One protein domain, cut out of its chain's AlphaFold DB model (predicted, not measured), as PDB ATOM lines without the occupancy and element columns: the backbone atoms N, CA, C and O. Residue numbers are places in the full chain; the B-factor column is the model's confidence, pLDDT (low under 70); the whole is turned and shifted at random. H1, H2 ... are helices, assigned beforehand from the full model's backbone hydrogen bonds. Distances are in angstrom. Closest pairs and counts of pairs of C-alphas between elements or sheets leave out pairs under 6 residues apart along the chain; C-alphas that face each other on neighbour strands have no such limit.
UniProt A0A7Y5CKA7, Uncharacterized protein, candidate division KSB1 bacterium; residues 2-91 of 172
ATOM      1  N   LEU A   2     161.276 149.120 164.295       48.34
ATOM      2  CA  LEU A   2     161.598 149.951 165.475       48.34
ATOM      3  C   LEU A   2     162.547 149.267 166.480       48.34
ATOM      4  O   LEU A   2     163.438 149.930 167.008       48.34
ATOM      5  N   ASP A   3     162.419 147.953 166.680       54.06
ATOM      6  CA  ASP A   3     163.266 147.210 167.629       54.06
ATOM      7  C   ASP A   3     164.740 147.177 167.211       54.06
ATOM      8  O   ASP A   3     165.628 147.328 168.042       54.06
ATOM      9  N   LEU A   4     165.007 147.083 165.906       51.94
ATOM     10  CA  LEU A   4     166.363 146.988 165.354       51.94
ATOM     11  C   LEU A   4     167.156 148.285 165.551       51.94
ATOM     12  O   LEU A   4     168.354 148.268 165.764       51.94
ATOM     13  N   VAL A   5     166.454 149.410 165.535       54.88
ATOM     14  CA  VAL A   5     167.004 150.768 165.639       54.88
ATOM     15  C   VAL A   5     167.298 151.116 167.092       54.88
ATOM     16  O   VAL A   5     168.239 151.844 167.387       54.88
ATOM     17  N   THR A   6     166.481 150.580 167.999       56.31
ATOM     18  CA  THR A   6     166.661 150.735 169.443       56.31
ATOM     19  C   THR A   6     167.782 149.823 169.949       56.31
ATOM     20  O   THR A   6     168.524 150.211 170.844       56.31
ATOM     21  N   ALA A   7     167.924 148.632 169.355       58.34
ATOM     22  CA  ALA A   7     168.983 147.677 169.671       58.34
ATOM     23  C   ALA A   7     170.338 148.018 169.019       58.34
ATOM     24  O   ALA A   7     171.373 147.730 169.611       58.34
ATOM     25  N   HIS A   8     170.325 148.639 167.833       64.56
ATOM     26  CA  HIS A   8     171.512 148.964 167.032       64.56
ATOM     27  C   HIS A   8     171.471 150.424 166.551       64.56
ATOM     28  O   HIS A   8     171.156 150.692 165.384       64.56
ATOM     29  N   PRO A   9     171.742 151.401 167.434       62.47
ATOM     30  CA  PRO A   9     171.701 152.823 167.091       62.47
ATOM     31  C   PRO A   9     172.684 153.205 165.971       62.47
ATOM     32  O   PRO A   9     172.419 154.131 165.209       62.47
ATOM     33  N   GLU A  10     173.779 152.466 165.803       62.62
ATOM     34  CA  GLU A  10     174.729 152.595 164.692       62.62
ATOM     35  C   GLU A  10     174.103 152.299 163.320       62.62
ATOM     36  O   GLU A  10     174.529 152.852 162.306       62.62
ATOM     37  N   LEU A  11     173.048 151.479 163.278       62.59
ATOM     38  CA  LEU A  11     172.282 151.198 162.065       62.59
ATOM     39  C   LEU A  11     171.204 152.258 161.798       62.59
ATOM     40  O   LEU A  11     170.635 152.275 160.712       62.59
ATOM     41  N   ALA A  12     170.970 153.192 162.723       66.19
ATOM     42  CA  ALA A  12     169.995 154.276 162.586       66.19
ATOM     43  C   ALA A  12     170.490 155.468 161.737       66.19
ATOM     44  O   ALA A  12     169.902 156.553 161.796       66.19
ATOM     45  N   GLN A  13     171.567 155.297 160.964       72.62
ATOM     46  CA  GLN A  13     172.086 156.339 160.079       72.62
ATOM     47  C   GLN A  13     171.118 156.650 158.923       72.62
ATOM     48  O   GLN A  13     170.458 155.736 158.422       72.62
ATOM     49  N   PRO A  14     171.075 157.912 158.447       71.44
ATOM     50  CA  PRO A  14     170.228 158.345 157.338       71.44
ATOM     51  C   PRO A  14     170.246 157.410 156.124       71.44
ATOM     52  O   PRO A  14     169.191 156.973 155.669       71.44
ATOM     53  N   VAL A  15     171.441 157.033 155.659       74.75
ATOM     54  CA  VAL A  15     171.638 156.164 154.488       74.75
ATOM     55  C   VAL A  15     170.956 154.795 154.628       74.75
ATOM     56  O   VAL A  15     170.370 154.290 153.670       74.75
ATOM     57  N   HIS A  16     170.936 154.210 155.829       83.75
ATOM     58  CA  HIS A  16     170.334 152.894 156.057       83.75
ATOM     59  C   HIS A  16     168.805 152.923 155.981       83.75
ATOM     60  O   HIS A  16     168.189 151.907 155.656       83.75
ATOM     61  N   TRP A  17     168.174 154.078 156.211       86.75
ATOM     62  CA  TRP A  17     166.725 154.207 156.062       86.75
ATOM     63  C   TRP A  17     166.262 154.066 154.617       86.75
ATOM     64  O   TRP A  17     165.186 153.518 154.393       86.75
ATOM     65  N   GLY A  18     167.067 154.508 153.645       87.12
ATOM     66  CA  GLY A  18     166.774 154.280 152.229       87.12
ATOM     67  C   GLY A  18     166.694 152.789 151.917       87.12
ATOM     68  O   GLY A  18     165.654 152.306 151.472       87.12
ATOM     69  N   TYR A  19     167.737 152.042 152.287       87.44
ATOM     70  CA  TYR A  19     167.796 150.593 152.078       87.44
ATOM     71  C   TYR A  19     166.687 149.832 152.807       87.44
ATOM     72  O   TYR A  19     166.076 148.927 152.240       87.44
ATOM     73  N   LEU A  20     166.390 150.206 154.055       88.06
ATOM     74  CA  LEU A  20     165.280 149.616 154.805       88.06
ATOM     75  C   LEU A  20     163.927 149.912 154.146       88.06
ATOM     76  O   LEU A  20     163.059 149.037 154.120       88.06
ATOM     77  N   GLY A  21     163.756 151.115 153.595       89.94
ATOM     78  CA  GLY A  21     162.572 151.501 152.835       89.94
ATOM     79  C   GLY A  21     162.397 150.662 151.577       89.94
ATOM     80  O   GLY A  21     161.308 150.133 151.345       89.94
ATOM     81  N   ASP A  22     163.468 150.473 150.812       89.31
ATOM     82  CA  ASP A  22     163.451 149.680 149.583       89.31
ATOM     83  C   ASP A  22     163.195 148.195 149.867       89.31
ATOM     84  O   ASP A  22     162.351 147.576 149.215       89.31
ATOM     85  N   ALA A  23     163.845 147.634 150.891       89.62
ATOM     86  CA  ALA A  23     163.616 146.259 151.323       89.62
ATOM     87  C   ALA A  23     162.161 146.045 151.775       89.62
ATOM     88  O   ALA A  23     161.499 145.101 151.337       89.62
ATOM     89  N   ALA A  24     161.621 146.946 152.601       90.38
ATOM     90  CA  ALA A  24     160.226 146.890 153.025       90.38
ATOM     91  C   ALA A  24     159.261 147.029 151.837       90.38
ATOM     92  O   ALA A  24     158.267 146.306 151.763       90.38
ATOM     93  N   HIS A  25     159.568 147.904 150.878       87.88
ATOM     94  CA  HIS A  25     158.774 148.078 149.663       87.88
ATOM     95  C   HIS A  25     158.779 146.808 148.796       87.88
ATOM     96  O   HIS A  25     157.722 146.373 148.339       87.88
ATOM     97  N   ALA A  26     159.937 146.164 148.610       88.19
ATOM     98  CA  ALA A  26     160.056 144.896 147.886       88.19
ATOM     99  C   ALA A  26     159.249 143.766 148.551       88.19
ATOM    100  O   ALA A  26     158.601 142.971 147.869       88.19
ATOM    101  N   LEU A  27     159.216 143.751 149.886       90.88
ATOM    102  CA  LEU A  27     158.418 142.821 150.690       90.88
ATOM    103  C   LEU A  27     156.939 143.224 150.819       90.88
ATOM    104  O   LEU A  27     156.180 142.550 151.513       90.88
ATOM    105  N   LYS A  28     156.506 144.303 150.150       91.12
ATOM    106  CA  LYS A  28     155.135 144.847 150.204       91.12
ATOM    107  C   LYS A  28     154.691 145.280 151.609       91.12
ATOM    108  O   LYS A  28     153.497 145.372 151.899       91.12
ATOM    109  N   LEU A  29     155.644 145.593 152.482       90.81
ATOM    110  CA  LEU A  29     155.426 146.147 153.817       90.81
ATOM    111  C   LEU A  29     155.289 147.673 153.720       90.81
ATOM    112  O   LEU A  29     156.152 148.433 154.149       90.81
ATOM    113  N   TRP A  30     154.195 148.139 153.119       90.12
ATOM    114  CA  TRP A  30     154.039 149.544 152.708       90.12
ATOM    115  C   TRP A  30     154.153 150.555 153.851       90.12
ATOM    116  O   TRP A  30     154.765 151.608 153.687       90.12
ATOM    117  N   LYS A  31     153.587 150.237 155.021       89.75
ATOM    118  CA  LYS A  31     153.647 151.114 156.201       89.75
ATOM    119  C   LYS A  31     155.083 151.295 156.687       89.75
ATOM    120  O   LYS A  31     155.503 152.410 156.976       89.75
ATOM    121  N   ASP A  32     155.823 150.197 156.733       88.62
ATOM    122  CA  ASP A  32     157.219 150.169 157.149       88.62
ATOM    123  C   ASP A  32     158.123 150.875 156.134       88.62
ATOM    124  O   ASP A  32     158.980 151.667 156.523       88.62
ATOM    125  N   ALA A  33     157.872 150.664 154.838       91.06
ATOM    126  CA  ALA A  33     158.563 151.366 153.764       91.06
ATOM    127  C   ALA A  33     158.368 152.884 153.884       91.06
ATOM    128  O   ALA A  33     159.335 153.640 153.918       91.06
ATOM    129  N   ASN A  34     157.119 153.327 154.045       91.94
ATOM    130  CA  ASN A  34     156.788 154.735 154.235       91.94
ATOM    131  C   ASN A  34     157.491 155.344 155.461       91.94
ATOM    132  O   ASN A  34     158.050 156.434 155.373       91.94
ATOM    133  N   LEU A  35     157.511 154.636 156.596       89.38
ATOM    134  CA  LEU A  35     158.212 155.100 157.796       89.38
ATOM    135  C   LEU A  35     159.722 155.232 157.577       89.38
ATOM    136  O   LEU A  35     160.322 156.194 158.057       89.38
ATOM    137  N   ALA A  36     160.339 154.297 156.858       89.06
ATOM    138  CA  ALA A  36     161.759 154.360 156.541       89.06
ATOM    139  C   ALA A  36     162.073 155.537 155.600       89.06
ATOM    140  O   ALA A  36     162.955 156.338 155.904       89.06
ATOM    141  N   TYR A  37     161.287 155.751 154.539       91.69
ATOM    142  CA  TYR A  37     161.470 156.915 153.665       91.69
ATOM    143  C   TYR A  37     161.227 158.247 154.384       91.69
ATOM    144  O   TYR A  37     161.969 159.199 154.157       91.69
ATOM    145  N   LEU A  38     160.250 158.323 155.296       91.31
ATOM    146  CA  LEU A  38     160.075 159.500 156.154       91.31
ATOM    147  C   LEU A  38     161.327 159.776 156.989       91.31
ATOM    148  O   LEU A  38     161.760 160.921 157.080       91.31
ATOM    149  N   ARG A  39     161.925 158.741 157.592       88.19
ATOM    150  CA  ARG A  39     163.157 158.900 158.375       88.19
ATOM    151  C   ARG A  39     164.301 159.398 157.510       88.19
ATOM    152  O   ARG A  39     164.952 160.354 157.912       88.19
ATOM    153  N   LEU A  40     164.499 158.821 156.328       89.75
ATOM    154  CA  LEU A  40     165.510 159.285 155.380       89.75
ATOM    155  C   LEU A  40     165.325 160.773 155.048       89.75
ATOM    156  O   LEU A  40     166.234 161.576 155.239       89.75
ATOM    157  N   LEU A  41     164.130 161.135 154.580       91.62
ATOM    158  CA  LEU A  41     163.858 162.448 154.000       91.62
ATOM    159  C   LEU A  41     163.838 163.576 155.036       91.62
ATOM    160  O   LEU A  41     164.294 164.674 154.743       91.62
ATOM    161  N   PHE A  42     163.327 163.325 156.242       88.44
ATOM    162  CA  PHE A  42     163.179 164.365 157.264       88.44
ATOM    163  C   PHE A  42     164.375 164.472 158.220       88.44
ATOM    164  O   PHE A  42     164.416 165.413 159.008       88.44
ATOM    165  N   THR A  43     165.333 163.537 158.186       82.75
ATOM    166  CA  THR A  43     166.553 163.641 159.009       82.75
ATOM    167  C   THR A  43     167.712 164.218 158.216       82.75
ATOM    168  O   THR A  43     168.184 165.299 158.554       82.75
ATOM    169  N   ASP A  44     168.139 163.544 157.150       85.00
ATOM    170  CA  ASP A  44     169.193 164.032 156.269       85.00
ATOM    171  C   ASP A  44     169.004 163.500 154.837       85.00
ATOM    172  O   ASP A  44     169.557 162.457 154.466       85.00
ATOM    173  N   PRO A  45     168.241 164.218 153.993       87.38
ATOM    174  CA  PRO A  45     168.018 163.812 152.611       87.38
ATOM    175  C   PRO A  45     169.298 163.876 151.761       87.38
ATOM    176  O   PRO A  45     169.328 163.308 150.666       87.38
ATOM    177  N   GLN A  46     170.369 164.530 152.234       88.31
ATOM    178  CA  GLN A  46     171.653 164.615 151.522       88.31
ATOM    179  C   GLN A  46     172.366 163.266 151.470       88.31
ATOM    180  O   GLN A  46     173.031 162.958 150.485       88.31
ATOM    181  N   GLN A  47     172.169 162.432 152.490       86.00
ATOM    182  CA  GLN A  47     172.776 161.104 152.581       86.00
ATOM    183  C   GLN A  47     172.000 160.017 151.832       86.00
ATOM    184  O   GLN A  47     172.409 158.857 151.834       86.00
ATOM    185  N   ALA A  48     170.880 160.362 151.190       85.88
ATOM    186  CA  ALA A  48     170.152 159.403 150.375       85.88
ATOM    187  C   ALA A  48     171.011 158.950 149.187       85.88
ATOM    188  O   ALA A  48     171.382 159.773 148.338       85.88
ATOM    189  N   ASP A  49     171.260 157.643 149.103       85.94
ATOM    190  CA  ASP A  49     171.810 157.008 147.911       85.94
ATOM    191  C   ASP A  49     170.719 156.935 146.833       85.94
ATOM    192  O   ASP A  49     169.836 156.078 146.834       85.94
ATOM    193  N   VAL A  50     170.761 157.894 145.911       82.69
ATOM    194  CA  VAL A  50     169.756 158.040 144.850       82.69
ATOM    195  C   VAL A  50     169.891 156.952 143.783       82.69
ATOM    196  O   VAL A  50     168.907 156.660 143.101       82.69
ATOM    197  N   LEU A  51     171.075 156.347 143.627       80.25
ATOM    198  CA  LEU A  51     171.288 155.268 142.659       80.25
ATOM    199  C   LEU A  51     170.569 153.995 143.106       80.25
ATOM    200  O   LEU A  51     170.016 153.283 142.270       80.25
ATOM    201  N   MET A  52     170.551 153.754 144.416       79.50
ATOM    202  CA  MET A  52     169.937 152.571 145.011       79.50
ATOM    203  C   MET A  52     168.471 152.765 145.400       79.50
ATOM    204  O   MET A  52     167.773 151.773 145.564       79.50
ATOM    205  N   LEU A  53     167.973 154.005 145.494       85.94
ATOM    206  CA  LEU A  53     166.581 154.272 145.861       85.94
ATOM    207  C   LEU A  53     165.600 153.661 144.845       85.94
ATOM    208  O   LEU A  53     165.416 154.179 143.742       85.94
ATOM    209  N   HIS A  54     164.890 152.598 145.208       83.75
ATOM    210  CA  HIS A  54     163.975 151.910 144.294       83.75
ATOM    211  C   HIS A  54     162.624 152.618 144.149       83.75
ATOM    212  O   HIS A  54     161.968 152.476 143.107       83.75
ATOM    213  N   HIS A  55     162.228 153.443 145.120       88.94
ATOM    214  CA  HIS A  55     160.977 154.197 145.068       88.94
ATOM    215  C   HIS A  55     160.941 155.197 143.892       88.94
ATOM    216  O   HIS A  55     161.464 156.312 143.961       88.94
ATOM    217  N   SER A  56     160.254 154.831 142.805       89.94
ATOM    218  CA  SER A  56     160.193 155.621 141.562       89.94
ATOM    219  C   SER A  56     159.592 157.014 141.758       89.94
ATOM    220  O   SER A  56     160.147 157.984 141.253       89.94
ATOM    221  N   GLY A  57     158.514 157.136 142.542       92.06
ATOM    222  CA  GLY A  57     157.899 158.431 142.862       92.06
ATOM    223  C   GLY A  57     158.894 159.419 143.480       92.06
ATOM    224  O   GLY A  57     159.084 160.510 142.954       92.06
ATOM    225  N   LEU A  58     159.605 159.005 144.533       93.50
ATOM    226  CA  LEU A  58     160.635 159.821 145.172       93.50
ATOM    227  C   LEU A  58     161.763 160.204 144.207       93.50
ATOM    228  O   LEU A  58     162.122 161.377 144.145       93.50
ATOM    229  N   ARG A  59     162.279 159.259 143.410       93.12
ATOM    230  CA  ARG A  59     163.323 159.553 142.413       93.12
ATOM    231  C   ARG A  59     162.882 160.570 141.365       93.12
ATOM    232  O   ARG A  59     163.644 161.479 141.038       93.12
ATOM    233  N   ASN A  60     161.664 160.427 140.847       94.81
ATOM    234  CA  ASN A  60     161.127 161.328 139.832       94.81
ATOM    235  C   ASN A  60     160.970 162.747 140.389       94.81
ATOM    236  O   ASN A  60     161.348 163.706 139.720       94.81
ATOM    237  N   ILE A  61     160.491 162.872 141.631       96.69
ATOM    238  CA  ILE A  61     160.375 164.162 142.320       96.69
ATOM    239  C   ILE A  61     161.749 164.821 142.471       96.69
ATOM    240  O   ILE A  61     161.896 165.985 142.109       96.69
ATOM    241  N   LEU A  62     162.765 164.090 142.947       95.50
ATOM    242  CA  LEU A  62     164.110 164.653 143.101       95.50
ATOM    243  C   LEU A  62     164.715 165.067 141.757       95.50
ATOM    244  O   LEU A  62     165.328 166.123 141.653       95.50
ATOM    245  N   THR A  63     164.532 164.249 140.722       94.81
ATOM    246  CA  THR A  63     165.025 164.554 139.373       94.81
ATOM    247  C   THR A  63     164.394 165.836 138.836       94.81
ATOM    248  O   THR A  63     165.094 166.675 138.277       94.81
ATOM    249  N   ARG A  64     163.086 166.023 139.047       96.25
ATOM    250  CA  ARG A  64     162.399 167.254 138.661       96.25
ATOM    251  C   ARG A  64     162.912 168.458 139.455       96.25
ATOM    252  O   ARG A  64     163.251 169.460 138.841       96.25
ATOM    253  N   LEU A  65     163.056 168.330 140.777       96.25
ATOM    254  CA  LEU A  65     163.595 169.394 141.632       96.25
ATOM    255  C   LEU A  65     164.994 169.834 141.199       96.25
ATOM    256  O   LEU A  65     165.237 171.026 141.086       96.25
ATOM    257  N   ARG A  66     165.888 168.892 140.878       95.31
ATOM    258  CA  ARG A  66     167.231 169.202 140.356       95.31
ATOM    259  C   ARG A  66     167.185 170.052 139.089       95.31
ATOM    260  O   ARG A  66     167.990 170.965 138.941       95.31
ATOM    261  N   ASN A  67     166.252 169.751 138.188       95.62
ATOM    262  CA  ASN A  67     166.085 170.501 136.944       95.62
ATOM    263  C   ASN A  67     165.480 171.894 137.180       95.62
ATOM    264  O   ASN A  67     165.781 172.813 136.425       95.62
ATOM    265  N   GLU A  68     164.621 172.042 138.190       94.56
ATOM    266  CA  GLU A  68     163.955 173.305 138.531       94.56
ATOM    267  C   GLU A  68     164.869 174.259 139.312       94.56
ATOM    268  O   GLU A  68     164.900 175.449 139.012       94.56
ATOM    269  N   THR A  69     165.617 173.754 140.300       92.75
ATOM    270  CA  THR A  69     166.455 174.585 141.179       92.75
ATOM    271  C   THR A  69     167.856 174.809 140.616       92.75
ATOM    272  O   THR A  69     168.460 175.845 140.875       92.75
ATOM    273  N   GLY A  70     168.416 173.831 139.895       91.50
ATOM    274  CA  GLY A  70     169.828 173.832 139.493       91.50
ATOM    275  C   GLY A  70     170.828 173.658 140.650       91.50
ATOM    276  O   GLY A  70     172.029 173.577 140.398       91.50
ATOM    277  N   ASP A  71     170.356 173.561 141.897       92.94
ATOM    278  CA  ASP A  71     171.149 173.326 143.109       92.94
ATOM    279  C   ASP A  71     170.694 172.030 143.796       92.94
ATOM    280  O   ASP A  71     169.536 171.883 144.202       92.94
ATOM    281  N   GLU A  72     171.633 171.094 143.953       92.12
ATOM    282  CA  GLU A  72     171.436 169.799 144.610       92.12
ATOM    283  C   GLU A  72     171.027 169.947 146.082       92.12
ATOM    284  O   GLU A  72     170.198 169.178 146.581       92.12
ATOM    285  N   THR A  73     171.589 170.934 146.783       91.56
ATOM    286  CA  THR A  73     171.321 171.149 148.208       91.56
ATOM    287  C   THR A  73     169.878 171.584 148.407       91.56
ATOM    288  O   THR A  73     169.169 171.003 149.233       91.56
ATOM    289  N   GLU A  74     169.432 172.565 147.622       93.06
ATOM    290  CA  GLU A  74     168.055 173.046 147.641       93.06
ATOM    291  C   GLU A  74     167.072 171.980 147.142       93.06
ATOM    292  O   GLU A  74     166.067 171.725 147.808       93.06
ATOM    293  N   ALA A  75     167.394 171.272 146.052       95.19
ATOM    294  CA  ALA A  75     166.562 170.190 145.529       95.19
ATOM    295  C   ALA A  75     166.296 169.118 146.595       95.19
ATOM    296  O   ALA A  75     165.155 168.723 146.831       95.19
ATOM    297  N   ARG A  76     167.335 168.674 147.306       94.25
ATOM    298  CA  ARG A  76     167.181 167.693 148.388       94.25
ATOM    299  C   ARG A  76     166.518 168.267 149.637       94.25
ATOM    300  O   ARG A  76     165.844 167.518 150.337       94.25
ATOM    301  N   GLY A  77     166.668 169.563 149.909       93.88
ATOM    302  CA  GLY A  77     165.970 170.248 151.000       93.88
ATOM    303  C   GLY A  77     164.458 170.357 150.774       93.88
ATOM    304  O   GLY A  77     163.686 170.198 151.716       93.88
ATOM    305  N   LEU A  78     164.027 170.563 149.525       96.31
ATOM    306  CA  LEU A  78     162.612 170.633 149.127       96.31
ATOM    307  C   LEU A  78     161.977 169.259 148.875       96.31
ATOM    308  O   LEU A  78     160.751 169.122 148.851       96.31
ATOM    309  N   TRP A  79     162.797 168.224 148.707       96.25
ATOM    310  CA  TRP A  79     162.340 166.875 148.394       96.25
ATOM    311  C   TRP A  79     161.303 166.304 149.377       96.25
ATOM    312  O   TRP A  79     160.297 165.770 148.899       96.25
ATOM    313  N   PRO A  80     161.448 166.444 150.713       95.88
ATOM    314  CA  PRO A  80     160.466 165.916 151.660       95.88
ATOM    315  C   PRO A  80     159.096 166.591 151.510       95.88
ATOM    316  O   PRO A  80     158.065 165.919 151.603       95.88
ATOM    317  N   PHE A  81     159.079 167.895 151.214       96.94
ATOM    318  CA  PHE A  81     157.850 168.653 150.984       96.94
ATOM    319  C   PHE A  81     157.098 168.139 149.758       96.94
ATOM    320  O   PHE A  81     155.927 167.776 149.876       96.94
ATOM    321  N   LEU A  82     157.762 168.042 148.599       97.12
ATOM    322  CA  LEU A  82     157.103 167.561 147.382       97.12
ATOM    323  C   LEU A  82     156.717 166.084 147.479       97.12
ATOM    324  O   LEU A  82     155.627 165.708 147.049       97.12
ATOM    325  N   ALA A  83     157.556 165.251 148.097       96.38
ATOM    326  CA  ALA A  83     157.225 163.855 148.363       96.38
ATOM    327  C   ALA A  83     155.932 163.726 149.178       96.38
ATOM    328  O   ALA A  83     155.069 162.904 148.856       96.38
ATOM    329  N   TRP A  84     155.769 164.558 150.209       96.06
ATOM    330  CA  TRP A  84     154.531 164.616 150.976       96.06
ATOM    331  C   TRP A  84     153.376 165.164 150.135       96.06
ATOM    332  O   TRP A  84     152.331 164.516 150.067       96.06
ATOM    333  N   GLN A  85     153.547 166.308 149.465       95.88
ATOM    334  CA  GLN A  85     152.511 166.992 148.678       95.88
ATOM    335  C   GLN A  85     151.916 166.086 147.588       95.88
ATOM    336  O   GLN A  85     150.690 166.022 147.426       95.88
ATOM    337  N   GLU A  86     152.770 165.335 146.893       95.12
ATOM    338  CA  GLU A  86     152.399 164.390 145.834       95.12
ATOM    339  C   GLU A  86     151.965 163.016 146.352       95.12
ATOM    340  O   GLU A  86     151.547 162.169 145.564       95.12
ATOM    341  N   LYS A  87     151.983 162.808 147.674       93.50
ATOM    342  CA  LYS A  87     151.615 161.550 148.340       93.50
ATOM    343  C   LYS A  87     152.536 160.372 147.995       93.50
ATOM    344  O   LYS A  87     152.101 159.225 148.054       93.50
ATOM    345  N   ALA A  88     153.797 160.641 147.660       93.75
ATOM    346  CA  ALA A  88     154.828 159.605 147.613       93.75
ATOM    347  C   ALA A  88     155.162 159.091 149.025       93.75
ATOM    348  O   ALA A  88     155.529 157.934 149.191       93.75
ATOM    349  N   ILE A  89     154.986 159.944 150.038       93.75
ATOM    350  CA  ILE A  89     155.033 159.586 151.459       93.75
ATOM    351  C   ILE A  89     153.808 160.142 152.186       93.75
ATOM    352  O   ILE A  89     153.221 161.154 151.793       93.75
ATOM    353  N   GLU A  90     153.446 159.497 153.284       92.88
ATOM    354  CA  GLU A  90     152.343 159.883 154.153       92.88
ATOM    355  C   GLU A  90     152.829 160.012 155.594       92.88
ATOM    356  O   GLU A  90     153.365 159.064 156.161       92.88
ATOM    357  N   ILE A  91     152.627 161.174 156.213       91.06
ATOM    358  CA  ILE A  91     152.972 161.388 157.621       91.06
ATOM    359  C   ILE A  91     151.834 160.819 158.480       91.06
ATOM    360  O   ILE A  91     150.712 161.318 158.382       91.06
TER     361      ILE A  91
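This is residues 2 to 91 of the 172 residues of an uncharacterized protein of candidate division KSB1 bacterium (UniProt A0A7Y5CKA7). A helical hairpin, H2 and H3, joins a V of H4 and H5 where H3 meets H5, with small H1 off one end. The printed part has 90 residues with five named helices, H1 to H5, and no named strand: all helix. It is compact, radius of gyration of the C-alphas 12.6 A, spanning 40 by 25 by 23 A.

H1, residues 2 to 7, touches no helix. H2, residues 14 to 26, and H3, residues 30 to 43, touch as a hairpin, closest at C-alphas 21 and 33, 4.1 A. H4, residues 56 to 69, touches H5, residues 72 to 85, at a steep 49 degrees, closest at C-alphas 65 and 75, 5.0 A. H3 touches H5, closest at C-alphas 41 and 80, 5.4 A. Every O i to N i+4 pair is within hydrogen-bond range in H1, H3 and H4; H2 has 7 of 9, H5 8 of 10.

Find C-alpha 2, starting H1, at (161.598, 149.951, 165.475); H5 ends at C-alpha 85, (152.511, 166.992, 148.678). H4 runs 20.0 A.

Residues 44 to 55 form a long link; residues 2 to 12 have pLDDT under 70.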